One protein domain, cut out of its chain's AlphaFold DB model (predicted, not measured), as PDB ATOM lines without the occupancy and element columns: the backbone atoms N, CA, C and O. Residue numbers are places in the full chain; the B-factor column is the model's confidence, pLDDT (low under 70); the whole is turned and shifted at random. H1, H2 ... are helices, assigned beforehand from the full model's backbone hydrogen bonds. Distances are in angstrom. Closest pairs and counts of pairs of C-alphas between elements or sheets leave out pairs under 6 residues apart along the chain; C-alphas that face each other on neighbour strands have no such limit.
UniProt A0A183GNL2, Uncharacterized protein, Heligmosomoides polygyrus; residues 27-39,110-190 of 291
ATOM      1  N   VAL A  27     -95.869  53.935  50.143       43.53
ATOM      2  CA  VAL A  27     -95.343  55.308  50.082       43.53
ATOM      3  C   VAL A  27     -93.902  55.296  49.573       43.53
ATOM      4  O   VAL A  27     -93.551  56.138  48.758       43.53
ATOM      5  N   TYR A  28     -93.085  54.324  49.993       45.28
ATOM      6  CA  TYR A  28     -91.740  54.118  49.448       45.28
ATOM      7  C   TYR A  28     -91.774  53.724  47.965       45.28
ATOM      8  O   TYR A  28     -91.003  54.273  47.178       45.28
ATOM      9  N   ASP A  29     -92.696  52.844  47.566       49.75
ATOM     10  CA  ASP A  29     -92.929  52.480  46.168       49.75
ATOM     11  C   ASP A  29     -93.435  53.685  45.376       49.75
ATOM     12  O   ASP A  29     -92.933  53.944  44.294       49.75
ATOM     13  N   LEU A  30     -94.357  54.484  45.922       48.66
ATOM     14  CA  LEU A  30     -94.845  55.695  45.261       48.66
ATOM     15  C   LEU A  30     -93.743  56.750  45.118       48.66
ATOM     16  O   LEU A  30     -93.603  57.319  44.048       48.66
ATOM     17  N   VAL A  31     -92.931  56.994  46.147       49.19
ATOM     18  CA  VAL A  31     -91.786  57.918  46.071       49.19
ATOM     19  C   VAL A  31     -90.734  57.387  45.099       49.19
ATOM     20  O   VAL A  31     -90.206  58.154  44.305       49.19
ATOM     21  N   SER A  32     -90.470  56.078  45.089       47.41
ATOM     22  CA  SER A  32     -89.550  55.449  44.132       47.41
ATOM     23  C   SER A  32     -90.081  55.505  42.696       47.41
ATOM     24  O   SER A  32     -89.305  55.746  41.778       47.41
ATOM     25  N   ILE A  33     -91.391  55.340  42.496       46.94
ATOM     26  CA  ILE A  33     -92.066  55.456  41.197       46.94
ATOM     27  C   ILE A  33     -92.105  56.913  40.741       46.94
ATOM     28  O   ILE A  33     -91.857  57.168  39.575       46.94
ATOM     29  N   LEU A  34     -92.345  57.873  41.636       48.84
ATOM     30  CA  LEU A  34     -92.291  59.299  41.315       48.84
ATOM     31  C   LEU A  34     -90.874  59.706  40.915       48.84
ATOM     32  O   LEU A  34     -90.700  60.344  39.887       48.84
ATOM     33  N   LEU A  35     -89.858  59.273  41.661       42.62
ATOM     34  CA  LEU A  35     -88.457  59.491  41.299       42.62
ATOM     35  C   LEU A  35     -88.101  58.830  39.950       42.62
ATOM     36  O   LEU A  35     -87.406  59.448  39.149       42.62
ATOM     37  N   ALA A  36     -88.634  57.637  39.655       42.91
ATOM     38  CA  ALA A  36     -88.488  56.977  38.353       42.91
ATOM     39  C   ALA A  36     -89.289  57.662  37.219       42.91
ATOM     40  O   ALA A  36     -88.874  57.633  36.062       42.91
ATOM     41  N   GLU A  37     -90.423  58.303  37.520       40.78
ATOM     42  CA  GLU A  37     -91.183  59.129  36.571       40.78
ATOM     43  C   GLU A  37     -90.511  60.485  36.302       40.78
ATOM     44  O   GLU A  37     -90.643  61.012  35.199       40.78
ATOM     45  N   PHE A  38     -89.742  61.033  37.246       41.62
ATOM     46  CA  PHE A  38     -88.927  62.231  37.009       41.62
ATOM     47  C   PHE A  38     -87.659  61.932  36.196       41.62
ATOM     48  O   PHE A  38     -87.275  62.754  35.365       41.62
ATOM     49  N   GLU A  39     -87.077  60.730  36.310       37.09
ATOM     50  CA  GLU A  39     -86.071  60.239  35.344       37.09
ATOM     51  C   GLU A  39     -86.625  60.160  33.905       37.09
ATOM     52  O   GLU A  39     -85.868  60.237  32.933       37.09
ATOM     53  N   GLU A 110     -88.210  71.768  44.463       69.12
ATOM     54  CA  GLU A 110     -89.572  71.915  44.964       69.12
ATOM     55  C   GLU A 110     -90.141  70.570  45.432       69.12
ATOM     56  O   GLU A 110     -90.860  70.497  46.429       69.12
ATOM     57  N   LEU A 111     -89.783  69.476  44.754       67.19
ATOM     58  CA  LEU A 111     -90.200  68.131  45.149       67.19
ATOM     59  C   LEU A 111     -89.436  67.638  46.368       67.19
ATOM     60  O   LEU A 111     -90.021  66.995  47.237       67.19
ATOM     61  N   VAL A 112     -88.139  67.942  46.448       73.94
ATOM     62  CA  VAL A 112     -87.340  67.630  47.636       73.94
ATOM     63  C   VAL A 112     -87.900  68.364  48.853       73.94
ATOM     64  O   VAL A 112     -88.045  67.756  49.914       73.94
ATOM     65  N   GLU A 113     -88.266  69.636  48.693       77.19
ATOM     66  CA  GLU A 113     -88.911  70.436  49.733       77.19
ATOM     67  C   GLU A 113     -90.286  69.868  50.114       77.19
ATOM     68  O   GLU A 113     -90.554  69.649  51.297       77.19
ATOM     69  N   TYR A 114     -91.134  69.541  49.134       75.06
ATOM     70  CA  TYR A 114     -92.449  68.944  49.376       75.06
ATOM     71  C   TYR A 114     -92.355  67.609  50.128       75.06
ATOM     72  O   TYR A 114     -93.050  67.406  51.123       75.06
ATOM     73  N   VAL A 115     -91.471  66.704  49.693       76.19
ATOM     74  CA  VAL A 115     -91.241  65.415  50.363       76.19
ATOM     75  C   VAL A 115     -90.685  65.632  51.770       76.19
ATOM     76  O   VAL A 115     -91.125  64.964  52.707       76.19
ATOM     77  N   GLY A 116     -89.764  66.583  51.945       80.50
ATOM     78  CA  GLY A 116     -89.240  66.971  53.254       80.50
ATOM     79  C   GLY A 116     -90.343  67.428  54.211       80.50
ATOM     80  O   GLY A 116     -90.452  66.891  55.313       80.50
ATOM     81  N   HIS A 117     -91.205  68.349  53.773       81.12
ATOM     82  CA  HIS A 117     -92.351  68.823  54.553       81.12
ATOM     83  C   HIS A 117     -93.351  67.709  54.862       81.12
ATOM     84  O   HIS A 117     -93.782  67.568  56.004       81.12
ATOM     85  N   PHE A 118     -93.671  66.862  53.882       80.38
ATOM     86  CA  PHE A 118     -94.563  65.724  54.088       80.38
ATOM     87  C   PHE A 118     -94.029  64.768  55.165       80.38
ATOM     88  O   PHE A 118     -94.766  64.363  56.065       80.38
ATOM     89  N   ILE A 119     -92.735  64.435  55.111       82.50
ATOM     90  CA  ILE A 119     -92.088  63.570  56.105       82.50
ATOM     91  C   ILE A 119     -92.057  64.244  57.476       82.50
ATOM     92  O   ILE A 119     -92.324  63.577  58.475       82.50
ATOM     93  N   HIS A 120     -91.774  65.546  57.536       86.94
ATOM     94  CA  HIS A 120     -91.789  66.320  58.774       86.94
ATOM     95  C   HIS A 120     -93.170  66.319  59.447       86.94
ATOM     96  O   HIS A 120     -93.283  66.039  60.646       86.94
ATOM     97  N   ASP A 121     -94.225  66.597  58.684       83.12
ATOM     98  CA  ASP A 121     -95.597  66.655  59.186       83.12
ATOM     99  C   ASP A 121     -96.071  65.280  59.643       83.12
ATOM    100  O   ASP A 121     -96.646  65.131  60.729       83.12
ATOM    101  N   PHE A 122     -95.747  64.249  58.860       80.62
ATOM    102  CA  PHE A 122     -96.014  62.879  59.251       80.62
ATOM    103  C   PHE A 122     -95.267  62.553  60.547       80.62
ATOM    104  O   PHE A 122     -95.908  62.236  61.542       80.62
ATOM    105  N   TRP A 123     -93.947  62.745  60.609       85.12
ATOM    106  CA  TRP A 123     -93.125  62.488  61.800       85.12
ATOM    107  C   TRP A 123     -93.651  63.164  63.075       85.12
ATOM    108  O   TRP A 123     -93.634  62.571  64.160       85.12
ATOM    109  N   SER A 124     -94.132  64.399  62.935       85.50
ATOM    110  CA  SER A 124     -94.654  65.227  64.026       85.50
ATOM    111  C   SER A 124     -96.019  64.768  64.550       85.50
ATOM    112  O   SER A 124     -96.457  65.211  65.614       85.50
ATOM    113  N   THR A 125     -96.687  63.851  63.851       81.50
ATOM    114  CA  THR A 125     -97.978  63.308  64.270       81.50
ATOM    115  C   THR A 125     -97.815  62.413  65.509       81.50
ATOM    116  O   THR A 125     -96.989  61.499  65.560       81.50
ATOM    117  N   ALA A 126     -98.617  62.673  66.547       64.00
ATOM    118  CA  ALA A 126     -98.471  62.041  67.863       64.00
ATOM    119  C   ALA A 126     -98.798  60.532  67.894       64.00
ATOM    120  O   ALA A 126     -98.382  59.844  68.824       64.00
ATOM    121  N   GLU A 127     -99.524  60.019  66.899       81.06
ATOM    122  CA  GLU A 127    -100.099  58.662  66.894       81.06
ATOM    123  C   GLU A 127     -99.236  57.603  66.187       81.06
ATOM    124  O   GLU A 127     -99.656  56.460  66.017       81.06
ATOM    125  N   ILE A 128     -98.019  57.954  65.771       80.75
ATOM    126  CA  ILE A 128     -97.140  57.036  65.038       80.75
ATOM    127  C   ILE A 128     -96.446  56.067  66.000       80.75
ATOM    128  O   ILE A 128     -95.855  56.489  66.999       80.75
ATOM    129  N   SER A 129     -96.485  54.772  65.672       85.56
ATOM    130  CA  SER A 129     -95.780  53.732  66.428       85.56
ATOM    131  C   SER A 129     -94.258  53.838  66.276       85.56
ATOM    132  O   SER A 129     -93.744  54.392  65.302       85.56
ATOM    133  N   ASP A 130     -93.514  53.276  67.229       87.50
ATOM    134  CA  ASP A 130     -92.050  53.300  67.194       87.50
ATOM    135  C   ASP A 130     -91.500  52.583  65.947       87.50
ATOM    136  O   ASP A 130     -90.547  53.058  65.332       87.50
ATOM    137  N   GLU A 131     -92.136  51.491  65.514       84.38
ATOM    138  CA  GLU A 131     -91.771  50.749  64.301       84.38
ATOM    139  C   GLU A 131     -91.901  51.616  63.045       84.38
ATOM    140  O   GLU A 131     -91.012  51.625  62.186       84.38
ATOM    141  N   LEU A 132     -92.998  52.375  62.943       81.31
ATOM    142  CA  LEU A 132     -93.237  53.248  61.799       81.31
ATOM    143  C   LEU A 132     -92.275  54.443  61.810       81.31
ATOM    144  O   LEU A 132     -91.791  54.833  60.750       81.31
ATOM    145  N   ARG A 133     -91.911  54.966  62.990       86.31
ATOM    146  CA  ARG A 133     -90.849  55.979  63.117       86.31
ATOM    147  C   ARG A 133     -89.496  55.452  62.651       86.31
ATOM    148  O   ARG A 133     -88.842  56.108  61.848       86.31
ATOM    149  N   VAL A 134     -89.076  54.265  63.088       84.38
ATOM    150  CA  VAL A 134     -87.795  53.684  62.640       84.38
ATOM    151  C   VAL A 134     -87.786  53.478  61.123       84.38
ATOM    152  O   VAL A 134     -86.809  53.831  60.461       84.38
ATOM    153  N   SER A 135     -88.887  52.974  60.563       83.19
ATOM    154  CA  SER A 135     -89.029  52.741  59.119       83.19
ATOM    155  C   SER A 135     -88.972  54.046  58.320       83.19
ATOM    156  O   SER A 135     -88.273  54.136  57.308       83.19
ATOM    157  N   LEU A 136     -89.659  55.085  58.803       82.38
ATOM    158  CA  LEU A 136     -89.646  56.408  58.189       82.38
ATOM    159  C   LEU A 136     -88.257  57.048  58.250       82.38
ATOM    160  O   LEU A 136     -87.802  57.612  57.261       82.38
ATOM    161  N   TRP A 137     -87.554  56.909  59.376       89.38
ATOM    162  CA  TRP A 137     -86.172  57.372  59.513       89.38
ATOM    163  C   TRP A 137     -85.223  56.669  58.541       89.38
ATOM    164  O   TRP A 137     -84.475  57.348  57.840       89.38
ATOM    165  N   CYS A 138     -85.292  55.340  58.420       84.56
ATOM    166  CA  CYS A 138     -84.473  54.602  57.451       84.56
ATOM    167  C   CYS A 138     -84.763  55.046  56.009       84.56
ATOM    168  O   CYS A 138     -83.834  55.267  55.233       84.56
ATOM    169  N   SER A 139     -86.043  55.220  55.669       81.25
ATOM    170  CA  SER A 139     -86.474  55.648  54.332       81.25
ATOM    171  C   SER A 139     -86.001  57.063  54.012       81.25
ATOM    172  O   SER A 139     -85.509  57.322  52.915       81.25
ATOM    173  N   TYR A 140     -86.098  57.973  54.983       85.25
ATOM    174  CA  TYR A 140     -85.656  59.347  54.807       85.25
ATOM    175  C   TYR A 140     -84.139  59.438  54.635       85.25
ATOM    176  O   TYR A 140     -83.666  60.127  53.740       85.25
ATOM    177  N   LEU A 141     -83.364  58.674  55.406       84.62
ATOM    178  CA  LEU A 141     -81.916  58.589  55.216       84.62
ATOM    179  C   LEU A 141     -81.526  58.086  53.820       84.62
ATOM    180  O   LEU A 141     -80.604  58.631  53.211       84.62
ATOM    181  N   ALA A 142     -82.212  57.060  53.311       81.06
ATOM    182  CA  ALA A 142     -81.968  56.533  51.970       81.06
ATOM    183  C   ALA A 142     -82.305  57.573  50.890       81.06
ATOM    184  O   ALA A 142     -81.512  57.795  49.977       81.06
ATOM    185  N   PHE A 143     -83.441  58.263  51.036       79.38
ATOM    186  CA  PHE A 143     -83.834  59.377  50.171       79.38
ATOM    187  C   PHE A 143     -82.753  60.464  50.127       79.38
ATOM    188  O   PHE A 143     -82.267  60.809  49.051       79.38
ATOM    189  N   LEU A 144     -82.297  60.936  51.288       80.50
ATOM    190  CA  LEU A 144     -81.267  61.974  51.371       80.50
ATOM    191  C   LEU A 144     -79.911  61.524  50.825       80.50
ATOM    192  O   LEU A 144     -79.218  62.311  50.182       80.50
ATOM    193  N   SER A 145     -79.552  60.257  51.029       78.94
ATOM    194  CA  SER A 145     -78.304  59.694  50.502       78.94
ATOM    195  C   SER A 145     -78.297  59.661  48.980       78.94
ATOM    196  O   SER A 145     -77.289  60.011  48.370       78.94
ATOM    197  N   ARG A 146     -79.428  59.300  48.358       76.81
ATOM    198  CA  ARG A 146     -79.567  59.284  46.896       76.81
ATOM    199  C   ARG A 146     -79.495  60.674  46.290       76.81
ATOM    200  O   ARG A 146     -78.896  60.833  45.237       76.81
ATOM    201  N   LEU A 147     -80.062  61.674  46.960       74.12
ATOM    202  CA  LEU A 147     -80.017  63.054  46.483       74.12
ATOM    203  C   LEU A 147     -78.607  63.657  46.507       74.12
ATOM    204  O   LEU A 147     -78.397  64.698  45.894       74.12
ATOM    205  N   GLY A 148     -77.657  63.081  47.255       68.94
ATOM    206  CA  GLY A 148     -76.354  63.715  47.494       68.94
ATOM    207  C   GLY A 148     -76.478  65.118  48.109       68.94
ATOM    208  O   GLY A 148     -75.553  65.924  48.022       68.94
ATOM    209  N   ALA A 149     -77.645  65.436  48.682       57.69
ATOM    210  CA  ALA A 149     -78.008  66.772  49.118       57.69
ATOM    211  C   ALA A 149     -77.403  67.039  50.495       57.69
ATOM    212  O   ALA A 149     -78.062  66.962  51.531       57.69
ATOM    213  N   GLU A 150     -76.121  67.376  50.495       55.06
ATOM    214  CA  GLU A 150     -75.494  68.031  51.625       55.06
ATOM    215  C   GLU A 150     -76.163  69.406  51.859       55.06
ATOM    216  O   GLU A 150     -75.980  70.358  51.105       55.06
ATOM    217  N   HIS A 151     -76.930  69.480  52.953       54.41
ATOM    218  CA  HIS A 151     -77.335  70.679  53.703       54.41
ATOM    219  C   HIS A 151     -78.313  71.674  53.034       54.41
ATOM    220  O   HIS A 151     -78.035  72.874  52.953       54.41
ATOM    221  N   ARG A 152     -79.535  71.233  52.690       62.22
ATOM    222  CA  ARG A 152     -80.706  72.145  52.708       62.22
ATOM    223  C   ARG A 152     -81.217  72.301  54.133       62.22
ATOM    224  O   ARG A 152     -81.344  71.307  54.848       62.22
ATOM    225  N   ARG A 153     -81.521  73.534  54.552       61.81
ATOM    226  CA  ARG A 153     -81.899  73.826  55.944       61.81
ATOM    227  C   ARG A 153     -83.161  73.062  56.372       61.81
ATOM    228  O   ARG A 153     -83.105  72.421  57.414       61.81
ATOM    229  N   GLU A 154     -84.227  73.034  55.561       64.25
ATOM    230  CA  GLU A 154     -85.479  72.348  55.951       64.25
ATOM    231  C   GLU A 154     -85.295  70.829  56.122       64.25
ATOM    232  O   GLU A 154     -85.824  70.207  57.049       64.25
ATOM    233  N   VAL A 155     -84.491  70.227  55.244       71.00
ATOM    234  CA  VAL A 155     -84.142  68.803  55.290       71.00
ATOM    235  C   VAL A 155     -83.285  68.475  56.515       71.00
ATOM    236  O   VAL A 155     -83.473  67.445  57.163       71.00
ATOM    237  N   THR A 156     -82.358  69.374  56.853       76.94
ATOM    238  CA  THR A 156     -81.444  69.202  57.988       76.94
ATOM    239  C   THR A 156     -82.207  69.258  59.312       76.94
ATOM    240  O   THR A 156     -82.006  68.394  60.159       76.94
ATOM    241  N   ASP A 157     -83.149  70.196  59.461       85.56
ATOM    242  CA  ASP A 157     -83.933  70.352  60.694       85.56
ATOM    243  C   ASP A 157     -84.788  69.103  60.991       85.56
ATOM    244  O   ASP A 157     -84.840  68.616  62.126       85.56
ATOM    245  N   THR A 158     -85.421  68.539  59.957       88.88
ATOM    246  CA  THR A 158     -86.219  67.308  60.081       88.88
ATOM    247  C   THR A 158     -85.336  66.113  60.423       88.88
ATOM    248  O   THR A 158     -85.637  65.361  61.354       88.88
ATOM    249  N   LEU A 159     -84.213  65.957  59.720       90.81
ATOM    250  CA  LEU A 159     -83.263  64.885  59.986       90.81
ATOM    251  C   LEU A 159     -82.703  64.967  61.415       90.81
ATOM    252  O   LEU A 159     -82.638  63.946  62.101       90.81
ATOM    253  N   ASP A 160     -82.358  66.161  61.898       91.44
ATOM    254  CA  ASP A 160     -81.854  66.386  63.255       91.44
ATOM    255  C   ASP A 160     -82.890  66.023  64.323       91.44
ATOM    256  O   ASP A 160     -82.559  65.384  65.332       91.44
ATOM    257  N   LEU A 161     -84.163  66.359  64.092       92.50
ATOM    258  CA  LEU A 161     -85.265  65.958  64.963       92.50
ATOM    259  C   LEU A 161     -85.376  64.428  65.051       92.50
ATOM    260  O   LEU A 161     -85.464  63.870  66.155       92.50
ATOM    261  N   MET A 162     -85.342  63.747  63.902       94.12
ATOM    262  CA  MET A 162     -85.428  62.287  63.828       94.12
ATOM    263  C   MET A 162     -84.207  61.620  64.471       94.12
ATOM    264  O   MET A 162     -84.356  60.724  65.301       94.12
ATOM    265  N   ASN A 163     -83.001  62.106  64.178       94.19
ATOM    266  CA  ASN A 163     -81.746  61.632  64.761       94.19
ATOM    267  C   ASN A 163     -81.715  61.822  66.285       94.19
ATOM    268  O   ASN A 163     -81.278  60.934  67.026       94.19
ATOM    269  N   GLY A 164     -82.228  62.953  66.775       94.69
ATOM    270  CA  GLY A 164     -82.378  63.220  68.201       94.69
ATOM    271  C   GLY A 164     -83.331  62.237  68.882       94.69
ATOM    272  O   GLY A 164     -83.049  61.779  69.995       94.69
ATOM    273  N   TRP A 165     -84.438  61.885  68.226       95.56
ATOM    274  CA  TRP A 165     -85.345  60.843  68.706       95.56
ATOM    275  C   TRP A 165     -84.688  59.462  68.678       95.56
ATOM    276  O   TRP A 165     -84.691  58.797  69.711       95.56
ATOM    277  N   MET A 166     -84.034  59.077  67.577       95.88
ATOM    278  CA  MET A 166     -83.324  57.799  67.443       95.88
ATOM    279  C   MET A 166     -82.266  57.611  68.537       95.88
ATOM    280  O   MET A 166     -82.188  56.546  69.147       95.88
ATOM    281  N   CYS A 167     -81.508  58.661  68.873       95.19
ATOM    282  CA  CYS A 167     -80.532  58.623  69.968       95.19
ATOM    283  C   CYS A 167     -81.163  58.331  71.336       95.19
ATOM    284  O   CYS A 167     -80.523  57.727  72.194       95.19
ATOM    285  N   ARG A 168     -82.397  58.787  71.578       94.50
ATOM    286  CA  ARG A 168     -83.126  58.449  72.808       94.50
ATOM    287  C   ARG A 168     -83.693  57.039  72.711       94.50
ATOM    288  O   ARG A 168     -83.515  56.264  73.643       94.50
ATOM    289  N   PHE A 169     -84.315  56.723  71.580       94.81
ATOM    290  CA  PHE A 169     -85.006  55.472  71.304       94.81
ATOM    291  C   PHE A 169     -84.108  54.243  71.454       94.81
ATOM    292  O   PHE A 169     -84.443  53.330  72.205       94.81
ATOM    293  N   VAL A 170     -82.928  54.244  70.826       94.12
ATOM    294  CA  VAL A 170     -82.012  53.086  70.818       94.12
ATOM    295  C   VAL A 170     -81.623  52.620  72.225       94.12
ATOM    296  O   VAL A 170     -81.409  51.428  72.437       94.12
ATOM    297  N   ALA A 171     -81.580  53.530  73.202       89.88
ATOM    298  CA  ALA A 171     -81.208  53.206  74.576       89.88
ATOM    299  C   ALA A 171     -82.246  52.342  75.319       89.88
ATOM    300  O   ALA A 171     -81.878  51.655  76.268       89.88
ATOM    301  N   TYR A 172     -83.522  52.383  74.924       91.25
ATOM    302  CA  TYR A 172     -84.609  51.644  75.586       91.25
ATOM    303  C   TYR A 172     -85.398  50.726  74.645       91.25
ATOM    304  O   TYR A 172     -86.276  49.988  75.096       91.25
ATOM    305  N   ALA A 173     -85.112  50.776  73.345       93.38
ATOM    306  CA  ALA A 173     -85.768  49.958  72.343       93.38
ATOM    307  C   ALA A 173     -85.540  48.465  72.598       93.38
ATOM    308  O   ALA A 173     -84.426  48.011  72.897       93.38
ATOM    309  N   LYS A 174     -86.616  47.692  72.431       91.75
ATOM    310  CA  LYS A 174     -86.542  46.235  72.491       91.75
ATOM    311  C   LYS A 174     -85.785  45.690  71.272       91.75
ATOM    312  O   LYS A 174     -85.858  46.309  70.203       91.75
ATOM    313  N   PRO A 175     -85.104  44.536  71.394       88.06
ATOM    314  CA  PRO A 175     -84.365  43.935  70.288       88.06
ATOM    315  C   PRO A 175     -85.197  43.773  69.012       88.06
ATOM    316  O   PRO A 175     -84.687  44.045  67.932       88.06
ATOM    317  N   GLU A 176     -86.484  43.428  69.119       87.06
ATOM    318  CA  GLU A 176     -87.356  43.190  67.960       87.06
ATOM    319  C   GLU A 176     -87.576  44.448  67.116       87.06
ATOM    320  O   GLU A 176     -87.652  44.361  65.895       87.06
ATOM    321  N   VAL A 177     -87.644  45.622  67.750       85.06
ATOM    322  CA  VAL A 177     -87.810  46.901  67.038       85.06
ATOM    323  C   VAL A 177     -86.462  47.415  66.535       85.06
ATOM    324  O   VAL A 177     -86.378  48.005  65.463       85.06
ATOM    325  N   LEU A 178     -85.379  47.138  67.266       88.00
ATOM    326  CA  LEU A 178     -84.015  47.445  66.832       88.00
ATOM    327  C   LEU A 178     -83.625  46.723  65.533       88.00
ATOM    328  O   LEU A 178     -82.827  47.259  64.769       88.00
ATOM    329  N   LEU A 179     -84.216  45.557  65.248       83.12
ATOM    330  CA  LEU A 179     -84.045  44.856  63.967       83.12
ATOM    331  C   LEU A 179     -84.483  45.694  62.759       83.12
ATOM    332  O   LEU A 179     -83.986  45.455  61.662       83.12
ATOM    333  N   LEU A 180     -85.392  46.659  62.946       83.44
ATOM    334  CA  LEU A 180     -85.877  47.541  61.881       83.44
ATOM    335  C   LEU A 180     -84.867  48.639  61.518       83.44
ATOM    336  O   LEU A 180     -85.043  49.321  60.512       83.44
ATOM    337  N   VAL A 181     -83.803  48.822  62.312       86.00
ATOM    338  CA  VAL A 181     -82.741  49.802  62.049       86.00
ATOM    339  C   VAL A 181     -81.818  49.259  60.957       86.00
ATOM    340  O   VAL A 181     -80.710  48.789  61.214       86.00
ATOM    341  N   GLN A 182     -82.294  49.306  59.715       77.44
ATOM    342  CA  GLN A 182     -81.566  48.836  58.539       77.44
ATOM    343  C   GLN A 182     -81.588  49.878  57.417       77.44
ATOM    344  O   GLN A 182     -82.153  49.630  56.353       77.44
ATOM    345  N   PRO A 183     -80.954  51.048  57.614       72.94
ATOM    346  CA  PRO A 183     -80.729  51.958  56.506       72.94
ATOM    347  C   PRO A 183     -79.874  51.260  55.433       72.94
ATOM    348  O   PRO A 183     -78.791  50.728  55.721       72.94
ATOM    349  N   ALA A 184     -80.399  51.211  54.209       68.81
ATOM    350  CA  ALA A 184     -79.731  50.667  53.032       68.81
ATOM    351  C   ALA A 184     -79.086  51.807  52.238       68.81
ATOM    352  O   ALA A 184     -79.726  52.834  52.025       68.81
ATOM    353  N   ASP A 185     -77.826  51.624  51.836       68.25
ATOM    354  CA  ASP A 185     -77.075  52.557  50.982       68.25
ATOM    355  C   ASP A 185     -77.076  54.009  51.483       68.25
ATOM    356  O   ASP A 185     -77.248  54.964  50.725       68.25
ATOM    357  N   VAL A 186     -76.899  54.167  52.798       75.00
ATOM    358  CA  VAL A 186     -76.931  55.473  53.459       75.00
ATOM    359  C   VAL A 186     -75.534  56.066  53.609       75.00
ATOM    360  O   VAL A 186     -74.613  55.380  54.060       75.00
ATOM    361  N   SER A 187     -75.401  57.354  53.282       78.00
ATOM    362  CA  SER A 187     -74.187  58.137  53.516       78.00
ATOM    363  C   SER A 187     -73.835  58.177  55.006       78.00
ATOM    364  O   SER A 187     -74.694  58.417  55.860       78.00
ATOM    365  N   THR A 188     -72.548  57.995  55.320       77.00
ATOM    366  CA  THR A 188     -72.026  58.005  56.695       77.00
ATOM    367  C   THR A 188     -72.355  59.286  57.452       77.00
ATOM    368  O   THR A 188     -72.417  59.254  58.683       77.00
ATOM    369  N   ASP A 189     -72.557  60.386  56.730       82.38
ATOM    370  CA  ASP A 189     -72.634  61.738  57.282       82.38
ATOM    371  C   ASP A 189     -74.036  62.094  57.790       82.38
ATOM    372  O   ASP A 189     -74.191  62.988  58.618       82.38
ATOM    373  N   LEU A 190     -75.059  61.347  57.364       86.12
ATOM    374  CA  LEU A 190     -76.448  61.583  57.768       86.12
ATOM    375  C   LEU A 190     -76.788  60.996  59.145       86.12
ATOM    376  O   LEU A 190     -77.781  61.382  59.770       86.12
TER     377      LEU A 190
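Overview. This is residues 27 to 39 and 110 to 190 of the 291 residues of an uncharacterized protein of Heligmosomoides polygyrus (UniProt A0A183GNL2). Three helices, H2, H3 and H4, form an up-and-down bundle, each running against the one before it, with the longest, H3, nearest the middle. H1 lies loosely beside H3, away from H2 and H4; the short H5 is near the beginning of H3, and an unnamed tail, residues 179 to 190, follows it. The printed part has 94 residues with five named helices, H1 to H5, and no named strand: an all-helix domain. It is compact, with a radius of gyration of the C-alphas of 13.2 A and spans of 40 by 29 by 25 A.

Arrangement. H3, residues 130 to 147, touches H2, residues 110 to 124, at a shallow tilt of 17 degrees, opposite ways, through residues 133 to 140 and 119 to 123 alone; the closest C-alphas, of Trp 123 and Arg 133, are 7.0 A apart. H3 and H4, residues 153 to 169, only just touch, with 3 pairs of C-alphas within 8 A, at a steep tilt of 38 degrees, opposite ways; the closest C-alphas, of Trp 137 and Met 162, are 6.6 A apart. Both pairs are helical hairpins. H2 and H4 touch, the same way at a shallow tilt of 30 degrees; their closest C-alphas, of Gly 116 and Val 155, are 5.8 A apart. H1, residues 27 to 39, is close to H3 but not clearly touching: the closest C-alphas, of Tyr 28 and Ser 139, are 7.3 A apart. H5, residues 175 to 178, is likewise close to H3 but not clearly touching, with the closest C-alphas, of Glu 131 and Val 177, 6.2 A apart. In H1, H2, H3 and H4 every O i to N i+4 pair is within hydrogen-bond range; H5 is too short for such a pair.

Along the chain. From first to last C-alpha H3 measures 25.9 A, H4 24.1 A, H2 20.8 A, H1 18.1 A and H5 4.9 A. C-alpha 130, where H3 begins, is at (-92.050, 53.300, 67.194); C-alpha 178, where H5 ends, is at (-84.015, 47.445, 66.832).

Size, cuts and confidence. The C-alphas of Glu 39 and Tyr 172 are the two farthest apart, at 41.2 A. Residues 40 to 109 are not printed, and C-alphas 39 and 110 are 15.5 A apart across this cut. The links that are printed whole are tight. The mean pLDDT of the printed part is 76.3; it is under 70 in 25 residues, among them residues 27 to 39 and 148 to 154.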